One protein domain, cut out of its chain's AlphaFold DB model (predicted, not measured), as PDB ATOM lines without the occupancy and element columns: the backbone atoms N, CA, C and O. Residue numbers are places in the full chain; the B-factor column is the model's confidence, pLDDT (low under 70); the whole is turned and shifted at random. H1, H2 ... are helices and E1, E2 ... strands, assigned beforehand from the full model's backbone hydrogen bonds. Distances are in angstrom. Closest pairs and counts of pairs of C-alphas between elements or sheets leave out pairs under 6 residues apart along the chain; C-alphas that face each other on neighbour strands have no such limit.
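What this domain is: This is residues 8 to 77 of the 81 residues of an uncharacterized protein of Thermoplasmatales archaeon (UniProt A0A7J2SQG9). Helix H2 forms the middle, with H1 side by side with it and a parallel ribbon, E1 and E4, on another side. The hairpin E2 and E3, with its loop 51 to 63, makes a long arm. The 70 printed residues run H1, E1, H2, E2, E3, E4, a mixed class; the whole is loose, radius of gyration of the C-alphas 14.8 A, spanning 42 by 32 by 21 A.

Where its parts are: H1, residues 8 to 20, begins at C-alpha 8 (166.212, 207.522, 255.886) and is 18.5 A long. E1 is 29 to 33; H2, 36 to 46, is 15.6 A long. E2 is 47 to 50, E3 64 to 67, and E4, 72 to 76, ends at C-alpha 76 (145.765, 210.701, 261.796).

How they stand to each other: H1 and H2 touch, closest C-alphas Ile 11 and Ala 41, 4.9 A, the same way at 38 degrees, only just steep. The closest C-alphas of H2 and E3 are Val 43 and Pro 67, 5.2 A. H2 and E4 are near each other. E1 and E4 are parallel, N 30 and O 72 at 3.1 A; E2 and E3 are antiparallel, N 48 and O 66 at 2.8 A. In both helices every O i to N i+4 pair is within hydrogen-bond range.

The domain as a whole: C-alphas 20 and 57 are farthest apart, 44.5 A. The printed part has no cut; the link E2 to E3 is long; residues 19 to 25 stand free. Residue 34 has pLDDT under 70.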
ATOM      1  N   GLU A   8     165.264 208.640 256.005       93.00
ATOM      2  CA  GLU A   8     166.212 207.522 255.886       93.00
ATOM      3  C   GLU A   8     165.953 206.428 256.922       93.00
ATOM      4  O   GLU A   8     165.980 205.242 256.590       93.00
ATOM      5  N   ASN A   9     165.638 206.815 258.160       91.69
ATOM      6  CA  ASN A   9     165.337 205.856 259.220       91.69
ATOM      7  C   ASN A   9     164.040 205.095 258.928       91.69
ATOM      8  O   ASN A   9     163.960 203.889 259.163       91.69
ATOM      9  N   PHE A  10     163.026 205.778 258.389       92.12
ATOM     10  CA  PHE A  10     161.789 205.124 257.964       92.12
ATOM     11  C   PHE A  10     162.007 204.225 256.742       92.12
ATOM     12  O   PHE A  10     161.454 203.130 256.693       92.12
ATOM     13  N   ILE A  11     162.864 204.622 255.795       94.44
ATOM     14  CA  ILE A  11     163.261 203.768 254.667       94.44
ATOM     15  C   ILE A  11     163.918 202.483 255.178       94.44
ATOM     16  O   ILE A  11     163.585 201.394 254.708       94.44
ATOM     17  N   GLU A  12     164.847 202.586 256.129       94.50
ATOM     18  CA  GLU A  12     165.511 201.417 256.708       94.50
ATOM     19  C   GLU A  12     164.512 200.498 257.422       94.50
ATOM     20  O   GLU A  12     164.513 199.287 257.179       94.50
ATOM     21  N   LEU A  13     163.604 201.077 258.215       92.88
ATOM     22  CA  LEU A  13     162.526 200.351 258.884       92.88
ATOM     23  C   LEU A  13     161.639 199.601 257.881       92.88
ATOM     24  O   LEU A  13     161.402 198.403 258.033       92.88
ATOM     25  N   PHE A  14     161.159 200.280 256.840       93.50
ATOM     26  CA  PHE A  14     160.266 199.677 255.855       93.50
ATOM     27  C   PHE A  14     160.963 198.618 255.005       93.50
ATOM     28  O   PHE A  14     160.353 197.591 254.711       93.50
ATOM     29  N   LYS A  15     162.246 198.804 254.670       94.31
ATOM     30  CA  LYS A  15     163.054 197.759 254.024       94.31
ATOM     31  C   LYS A  15     163.197 196.534 254.917       94.31
ATOM     32  O   LYS A  15     163.126 195.415 254.419       94.31
ATOM     33  N   ASP A  16     163.394 196.720 256.220       94.81
ATOM     34  CA  ASP A  16     163.478 195.602 257.159       94.81
ATOM     35  C   ASP A  16     162.155 194.844 257.293       94.81
ATOM     36  O   ASP A  16     162.141 193.613 257.262       94.81
ATOM     37  N   MET A  17     161.041 195.575 257.363       92.69
ATOM     38  CA  MET A  17     159.703 194.986 257.336       92.69
ATOM     39  C   MET A  17     159.471 194.182 256.055       92.69
ATOM     40  O   MET A  17     159.010 193.046 256.132       92.69
ATOM     41  N   GLU A  18     159.832 194.733 254.895       91.56
ATOM     42  CA  GLU A  18     159.637 194.066 253.607       91.56
ATOM     43  C   GLU A  18     160.510 192.814 253.466       91.56
ATOM     44  O   GLU A  18     160.029 191.788 252.997       91.56
ATOM     45  N   ARG A  19     161.757 192.838 253.963       92.44
ATOM     46  CA  ARG A  19     162.624 191.643 254.010       92.44
ATOM     47  C   ARG A  19     162.033 190.504 254.841       92.44
ATOM     48  O   ARG A  19     162.299 189.342 254.554       92.44
ATOM     49  N   LYS A  20     161.284 190.832 255.894       92.31
ATOM     50  CA  LYS A  20     160.652 189.856 256.797       92.31
ATOM     51  C   LYS A  20     159.267 189.423 256.320       92.31
ATOM     52  O   LYS A  20     158.734 188.429 256.813       92.31
ATOM     53  N   ARG A  21     158.664 190.167 255.392       91.06
ATOM     54  CA  ARG A  21     157.329 189.892 254.870       91.06
ATOM     55  C   ARG A  21     157.374 188.725 253.885       91.06
ATOM     56  O   ARG A  21     158.249 188.642 253.030       91.06
ATOM     57  N   SER A  22     156.379 187.844 253.957       89.75
ATOM     58  CA  SER A  22     156.170 186.850 252.902       89.75
ATOM     59  C   SER A  22     155.606 187.518 251.648       89.75
ATOM     60  O   SER A  22     154.604 188.230 251.712       89.75
ATOM     61  N   LEU A  23     156.186 187.229 250.482       84.56
ATOM     62  CA  LEU A  23     155.707 187.753 249.196       84.56
ATOM     63  C   LEU A  23     154.295 187.268 248.832       84.56
ATOM     64  O   LEU A  23     153.635 187.880 247.996       84.56
ATOM     65  N   THR A  24     153.814 186.199 249.471       89.69
ATOM     66  CA  THR A  24     152.466 185.654 249.253       89.69
ATOM     67  C   THR A  24     151.369 186.429 249.981       89.69
ATOM     68  O   THR A  24     150.190 186.205 249.713       89.69
ATOM     69  N   THR A  25     151.722 187.324 250.909       87.06
ATOM     70  CA  THR A  25     150.742 188.096 251.680       87.06
ATOM     71  C   THR A  25     150.439 189.437 251.020       87.06
ATOM     72  O   THR A  25     151.225 189.966 250.233       87.06
ATOM     73  N   CYS A  26     149.300 190.025 251.384       87.94
ATOM     74  CA  CYS A  26     148.969 191.401 251.023       87.94
ATOM     75  C   CYS A  26     150.005 192.401 251.564       87.94
ATOM     76  O   CYS A  26     150.728 192.111 252.523       87.94
ATOM     77  N   LEU A  27     150.040 193.593 250.957       90.44
ATOM     78  CA  LEU A  27     150.848 194.708 251.448       90.44
ATOM     79  C   LEU A  27     150.390 195.137 252.853       90.44
ATOM     80  O   LEU A  27     149.182 195.120 253.123       90.44
ATOM     81  N   PRO A  28     151.320 195.543 253.737       90.62
ATOM     82  CA  PRO A  28     150.968 196.077 255.045       90.62
ATOM     83  C   PRO A  28     150.147 197.368 254.931       90.62
ATOM     84  O   PRO A  28     150.264 198.122 253.964       90.62
ATOM     85  N   VAL A  29     149.330 197.629 255.952       91.06
ATOM     86  CA  VAL A  29     148.643 198.914 256.129       91.06
ATOM     87  C   VAL A  29     149.465 199.763 257.088       91.06
ATOM     88  O   VAL A  29     149.803 199.302 258.178       91.06
ATOM     89  N   PHE A  30     149.759 201.000 256.694       91.69
ATOM     90  CA  PHE A  30     150.534 201.939 257.502       91.69
ATOM     91  C   PHE A  30     149.633 203.025 258.082       91.69
ATOM     92  O   PHE A  30     148.775 203.568 257.383       91.69
ATOM     93  N   VAL A  31     149.843 203.348 259.358       90.81
ATOM     94  CA  VAL A  31     149.146 204.434 260.052       90.81
ATOM     95  C   VAL A  31     150.169 205.266 260.814       90.81
ATOM     96  O   VAL A  31     151.002 204.699 261.521       90.81
ATOM     97  N   SER A  32     150.111 206.588 260.675       88.69
ATOM     98  CA  SER A  32     150.991 207.521 261.388       88.69
ATOM     99  C   SER A  32     150.213 208.680 262.013       88.69
ATOM    100  O   SER A  32     149.092 208.994 261.604       88.69
ATOM    101  N   ASP A  33     150.816 209.332 263.005       82.88
ATOM    102  CA  ASP A  33     150.475 210.693 263.398       82.88
ATOM    103  C   ASP A  33     151.185 211.683 262.460       82.88
ATOM    104  O   ASP A  33     152.328 211.470 262.076       82.88
ATOM    105  N   ASN A  34     150.472 212.728 262.036       69.00
ATOM    106  CA  ASN A  34     150.823 213.669 260.963       69.00
ATOM    107  C   ASN A  34     152.336 213.939 260.707       69.00
ATOM    108  O   ASN A  34     152.867 214.929 261.217       69.00
ATOM    109  N   TRP A  35     153.012 213.095 259.900       80.38
ATOM    110  CA  TRP A  35     154.451 213.220 259.598       80.38
ATOM    111  C   TRP A  35     154.828 212.918 258.133       80.38
ATOM    112  O   TRP A  35     154.714 211.778 257.676       80.38
ATOM    113  N   ASP A  36     155.360 213.918 257.425       79.94
ATOM    114  CA  ASP A  36     155.634 213.851 255.976       79.94
ATOM    115  C   ASP A  36     156.746 212.855 255.601       79.94
ATOM    116  O   ASP A  36     156.674 212.193 254.566       79.94
ATOM    117  N   ALA A  37     157.748 212.663 256.469       88.62
ATOM    118  CA  ALA A  37     158.873 211.757 256.190       88.62
ATOM    119  C   ALA A  37     158.442 210.286 256.016       88.62
ATOM    120  O   ALA A  37     159.154 209.490 255.406       88.62
ATOM    121  N   ILE A  38     157.273 209.911 256.553       90.25
ATOM    122  CA  ILE A  38     156.712 208.565 256.399       90.25
ATOM    123  C   ILE A  38     156.163 208.371 254.987       90.25
ATOM    124  O   ILE A  38     156.382 207.316 254.398       90.25
ATOM    125  N   GLU A  39     155.488 209.377 254.430       90.31
ATOM    126  CA  GLU A  39     154.949 209.308 253.072       90.31
ATOM    127  C   GLU A  39     156.080 209.154 252.051       90.31
ATOM    128  O   GLU A  39     156.063 208.233 251.231       90.31
ATOM    129  N   GLU A  40     157.119 209.982 252.172       91.56
ATOM    130  CA  GLU A  40     158.302 209.907 251.315       91.56
ATOM    131  C   GLU A  40     158.993 208.539 251.428       91.56
ATOM    132  O   GLU A  40     159.318 207.907 250.417       91.56
ATOM    133  N   ALA A  41     159.184 208.034 252.648       93.81
ATOM    134  CA  ALA A  41     159.806 206.734 252.867       93.81
ATOM    135  C   ALA A  41     158.969 205.570 252.305       93.81
ATOM    136  O   ALA A  41     159.529 204.619 251.751       93.81
ATOM    137  N   LEU A  42     157.637 205.645 252.397       93.69
ATOM    138  CA  LEU A  42     156.737 204.646 251.822       93.69
ATOM    139  C   LEU A  42     156.833 204.611 250.295       93.69
ATOM    140  O   LEU A  42     156.933 203.522 249.732       93.69
ATOM    141  N   VAL A  43     156.866 205.767 249.625       93.81
ATOM    142  CA  VAL A  43     157.061 205.832 248.165       93.81
ATOM    143  C   VAL A  43     158.446 205.306 247.776       93.81
ATOM    144  O   VAL A  43     158.569 204.585 246.791       93.81
ATOM    145  N   ASN A  44     159.484 205.576 248.571       94.38
ATOM    146  CA  ASN A  44     160.835 205.065 248.313       94.38
ATOM    147  C   ASN A  44     160.942 203.531 248.383       94.38
ATOM    148  O   ASN A  44     161.746 202.943 247.661       94.38
ATOM    149  N   VAL A  45     160.171 202.874 249.258       93.94
ATOM    150  CA  VAL A  45     160.262 201.416 249.470       93.94
ATOM    151  C   VAL A  45     159.210 200.637 248.684       93.94
ATOM    152  O   VAL A  45     159.520 199.590 248.123       93.94
ATOM    153  N   TYR A  46     157.981 201.144 248.627       92.88
ATOM    154  CA  TYR A  46     156.833 200.486 247.998       92.88
ATOM    155  C   TYR A  46     156.397 201.161 246.691       92.88
ATOM    156  O   TYR A  46     155.337 200.833 246.153       92.88
ATOM    157  N   GLY A  47     157.160 202.132 246.189       92.31
ATOM    158  CA  GLY A  47     156.881 202.784 244.918       92.31
ATOM    159  C   GLY A  47     157.243 201.924 243.712       92.31
ATOM    160  O   GLY A  47     158.072 201.018 243.774       92.31
ATOM    161  N   MET A  48     156.618 202.242 242.586       92.81
ATOM    162  CA  MET A  48     156.921 201.681 241.276       92.81
ATOM    163  C   MET A  48     157.443 202.793 240.368       92.81
ATOM    164  O   MET A  48     156.939 203.916 240.397       92.81
ATOM    165  N   LEU A  49     158.461 202.493 239.560       92.81
ATOM    166  CA  LEU A  49     158.897 203.407 238.508       92.81
ATOM    167  C   LEU A  49     157.882 203.370 237.368       92.81
ATOM    168  O   LEU A  49     157.745 202.362 236.677       92.81
ATOM    169  N   GLU A  50     157.194 204.485 237.164       92.56
ATOM    170  CA  GLU A  50     156.282 204.684 236.048       92.56
ATOM    171  C   GLU A  50     156.926 205.628 235.030       92.56
ATOM    172  O   GLU A  50     157.470 206.677 235.382       92.56
ATOM    173  N   GLN A  51     156.884 205.257 233.747       91.75
ATOM    174  CA  GLN A  51     157.301 206.147 232.669       91.75
ATOM    175  C   GLN A  51     156.077 206.899 232.137       91.75
ATOM    176  O   GLN A  51     155.208 206.276 231.523       91.75
ATOM    177  N   PRO A  52     156.000 208.229 232.313       90.38
ATOM    178  CA  PRO A  52     154.834 208.977 231.874       90.38
ATOM    179  C   PRO A  52     154.703 208.934 230.351       90.38
ATOM    180  O   PRO A  52     155.699 209.032 229.623       90.38
ATOM    181  N   GLN A  53     153.469 208.841 229.851       91.69
ATOM    182  CA  GLN A  53     153.226 208.844 228.412       91.69
ATOM    183  C   GLN A  53     153.687 210.170 227.791       91.69
ATOM    184  O   GLN A  53     153.233 211.258 228.157       91.69
ATOM    185  N   TYR A  54     154.587 210.085 226.812       92.62
ATOM    186  CA  TYR A  54     155.079 211.263 226.112       92.62
ATOM    187  C   TYR A  54     154.012 211.821 225.162       92.62
ATOM    188  O   TYR A  54     153.609 211.157 224.211       92.62
ATOM    189  N   LYS A  55     153.600 213.076 225.375       90.44
ATOM    190  CA  LYS A  55     152.586 213.771 224.555       90.44
ATOM    191  C   LYS A  55     153.113 214.306 223.210       90.44
ATOM    192  O   LYS A  55     152.435 215.091 222.557       90.44
ATOM    193  N   GLY A  56     154.329 213.937 222.804       88.44
ATOM    194  CA  GLY A  56     154.884 214.309 221.496       88.44
ATOM    195  C   GLY A  56     155.476 215.720 221.393       88.44
ATOM    196  O   GLY A  56     155.948 216.087 220.320       88.44
ATOM    197  N   ARG A  57     155.490 216.517 222.470       90.25
ATOM    198  CA  ARG A  57     156.075 217.870 222.483       90.25
ATOM    199  C   ARG A  57     157.082 218.048 223.617       90.25
ATOM    200  O   ARG A  57     156.799 217.688 224.757       90.25
ATOM    201  N   GLY A  58     158.209 218.687 223.301       91.06
ATOM    202  CA  GLY A  58     159.242 219.058 224.269       91.06
ATOM    203  C   GLY A  58     160.187 217.912 224.640       91.06
ATOM    204  O   GLY A  58     160.451 217.009 223.852       91.06
ATOM    205  N   ARG A  59     160.751 217.970 225.847       89.38
ATOM    206  CA  ARG A  59     161.632 216.916 226.363       89.38
ATOM    207  C   ARG A  59     160.786 215.720 226.807       89.38
ATOM    208  O   ARG A  59     159.771 215.901 227.475       89.38
ATOM    209  N   LYS A  60     161.219 214.500 226.469       91.62
ATOM    210  CA  LYS A  60     160.583 213.278 226.982       91.62
ATOM    211  C   LYS A  60     160.599 213.288 228.520       91.62
ATOM    212  O   LYS A  60     161.644 213.621 229.089       91.62
ATOM    213  N   PRO A  61     159.479 212.945 229.181       92.19
ATOM    214  CA  PRO A  61     159.419 212.900 230.632       92.19
ATOM    215  C   PRO A  61     160.372 211.828 231.160       92.19
ATOM    216  O   PRO A  61     160.551 210.772 230.548       92.19
ATOM    217  N   LEU A  62     160.993 212.126 232.297       92.31
ATOM    218  CA  LEU A  62     161.781 211.146 233.031       92.31
ATOM    219  C   LEU A  62     160.838 210.171 233.754       92.31
ATOM    220  O   LEU A  62     159.706 210.549 234.066       92.31
ATOM    221  N   PRO A  63     161.284 208.933 234.022       93.44
ATOM    222  CA  PRO A  63     160.568 208.034 234.916       93.44
ATOM    223  C   PRO A  63     160.332 208.695 236.276       93.44
ATOM    224  O   PRO A  63     161.218 209.374 236.798       93.44
ATOM    225  N   MET A  64     159.146 208.491 236.838       92.56
ATOM    226  CA  MET A  64     158.758 209.009 238.146       92.56
ATOM    227  C   MET A  64     158.480 207.844 239.091       92.56
ATOM    228  O   MET A  64     157.915 206.830 238.683       92.56
ATOM    229  N   LEU A  65     158.884 207.989 240.352       92.81
ATOM    230  CA  LEU A  65     158.542 207.031 241.394       92.81
ATOM    231  C   LEU A  65     157.147 207.366 241.923       92.81
ATOM    232  O   LEU A  65     156.934 208.457 242.449       92.81
ATOM    233  N   VAL A  66     156.204 206.446 241.754       91.88
ATOM    234  CA  VAL A  66     154.808 206.623 242.168       91.88
ATOM    235  C   VAL A  66     154.415 205.551 243.184       91.88
ATOM    236  O   VAL A  66     154.939 204.435 243.117       91.88
ATOM    237  N   PRO A  67     153.512 205.834 244.138       90.50
ATOM    238  CA  PRO A  67     153.046 204.822 245.080       90.50
ATOM    239  C   PRO A  67     152.321 203.684 244.351       90.50
ATOM    240  O   PRO A  67     151.510 203.916 243.453       90.50
ATOM    241  N   MET A  68     152.569 202.438 244.765       90.50
ATOM    242  CA  MET A  68     151.795 201.299 244.268       90.50
ATOM    243  C   MET A  68     150.306 201.464 244.594       90.50
ATOM    244  O   MET A  68     149.937 201.726 245.735       90.50
ATOM    245  N   SER A  69     149.435 201.181 243.625       88.38
ATOM    246  CA  SER A  69     147.976 201.331 243.769       88.38
ATOM    247  C   SER A  69     147.353 200.506 244.904       88.38
ATOM    248  O   SER A  69     146.281 200.842 245.400       88.38
ATOM    249  N   LYS A  70     148.011 199.417 245.320       90.12
ATOM    250  CA  LYS A  70     147.563 198.549 246.421       90.12
ATOM    251  C   LYS A  70     148.093 198.973 247.797       90.12
ATOM    252  O   LYS A  70     147.666 198.388 248.792       90.12
ATOM    253  N   LEU A  71     149.023 199.930 247.867       91.62
ATOM    254  CA  LEU A  71     149.580 200.427 249.123       91.62
ATOM    255  C   LEU A  71     148.526 201.264 249.856       91.62
ATOM    256  O   LEU A  71     147.904 202.145 249.267       91.62
ATOM    257  N   LYS A  72     148.328 200.993 251.149       92.81
ATOM    258  CA  LYS A  72     147.381 201.732 251.989       92.81
ATOM    259  C   LYS A  72     148.127 202.469 253.093       92.81
ATOM    260  O   LYS A  72     148.814 201.842 253.900       92.81
ATOM    261  N   TYR A  73     147.934 203.781 253.142       92.25
ATOM    262  CA  TYR A  73     148.475 204.668 254.164       92.25
ATOM    263  C   TYR A  73     147.366 205.580 254.688       92.25
ATOM    264  O   TYR A  73     146.592 206.125 253.902       92.25
ATOM    265  N   ALA A  74     147.272 205.712 256.009       90.12
ATOM    266  CA  ALA A  74     146.363 206.637 256.668       90.12
ATOM    267  C   ALA A  74     147.138 207.528 257.642       90.12
ATOM    268  O   ALA A  74     147.939 207.046 258.442       90.12
ATOM    269  N   GLN A  75     146.859 208.825 257.599       89.44
ATOM    270  CA  GLN A  75     147.453 209.810 258.490       89.44
ATOM    271  C   GLN A  75     146.384 210.312 259.457       89.44
ATOM    272  O   GLN A  75     145.309 210.758 259.050       89.44
ATOM    273  N   VAL A  76     146.660 210.205 260.754       87.31
ATOM    274  CA  VAL A  76     145.765 210.701 261.796       87.31
ATOM    275  C   VAL A  76     146.114 212.156 262.078       87.31
ATOM    276  O   VAL A  76     147.161 212.468 262.651       87.31
ATOM    277  N   CYS A  77     145.201 213.046 261.701       83.31
ATOM    278  CA  CYS A  77     145.318 214.479 261.938       83.31
ATOM    279  C   CYS A  77     144.352 214.898 263.047       83.31
ATOM    280  O   CYS A  77     143.163 214.570 263.015       83.31
TER     281      CYS A  77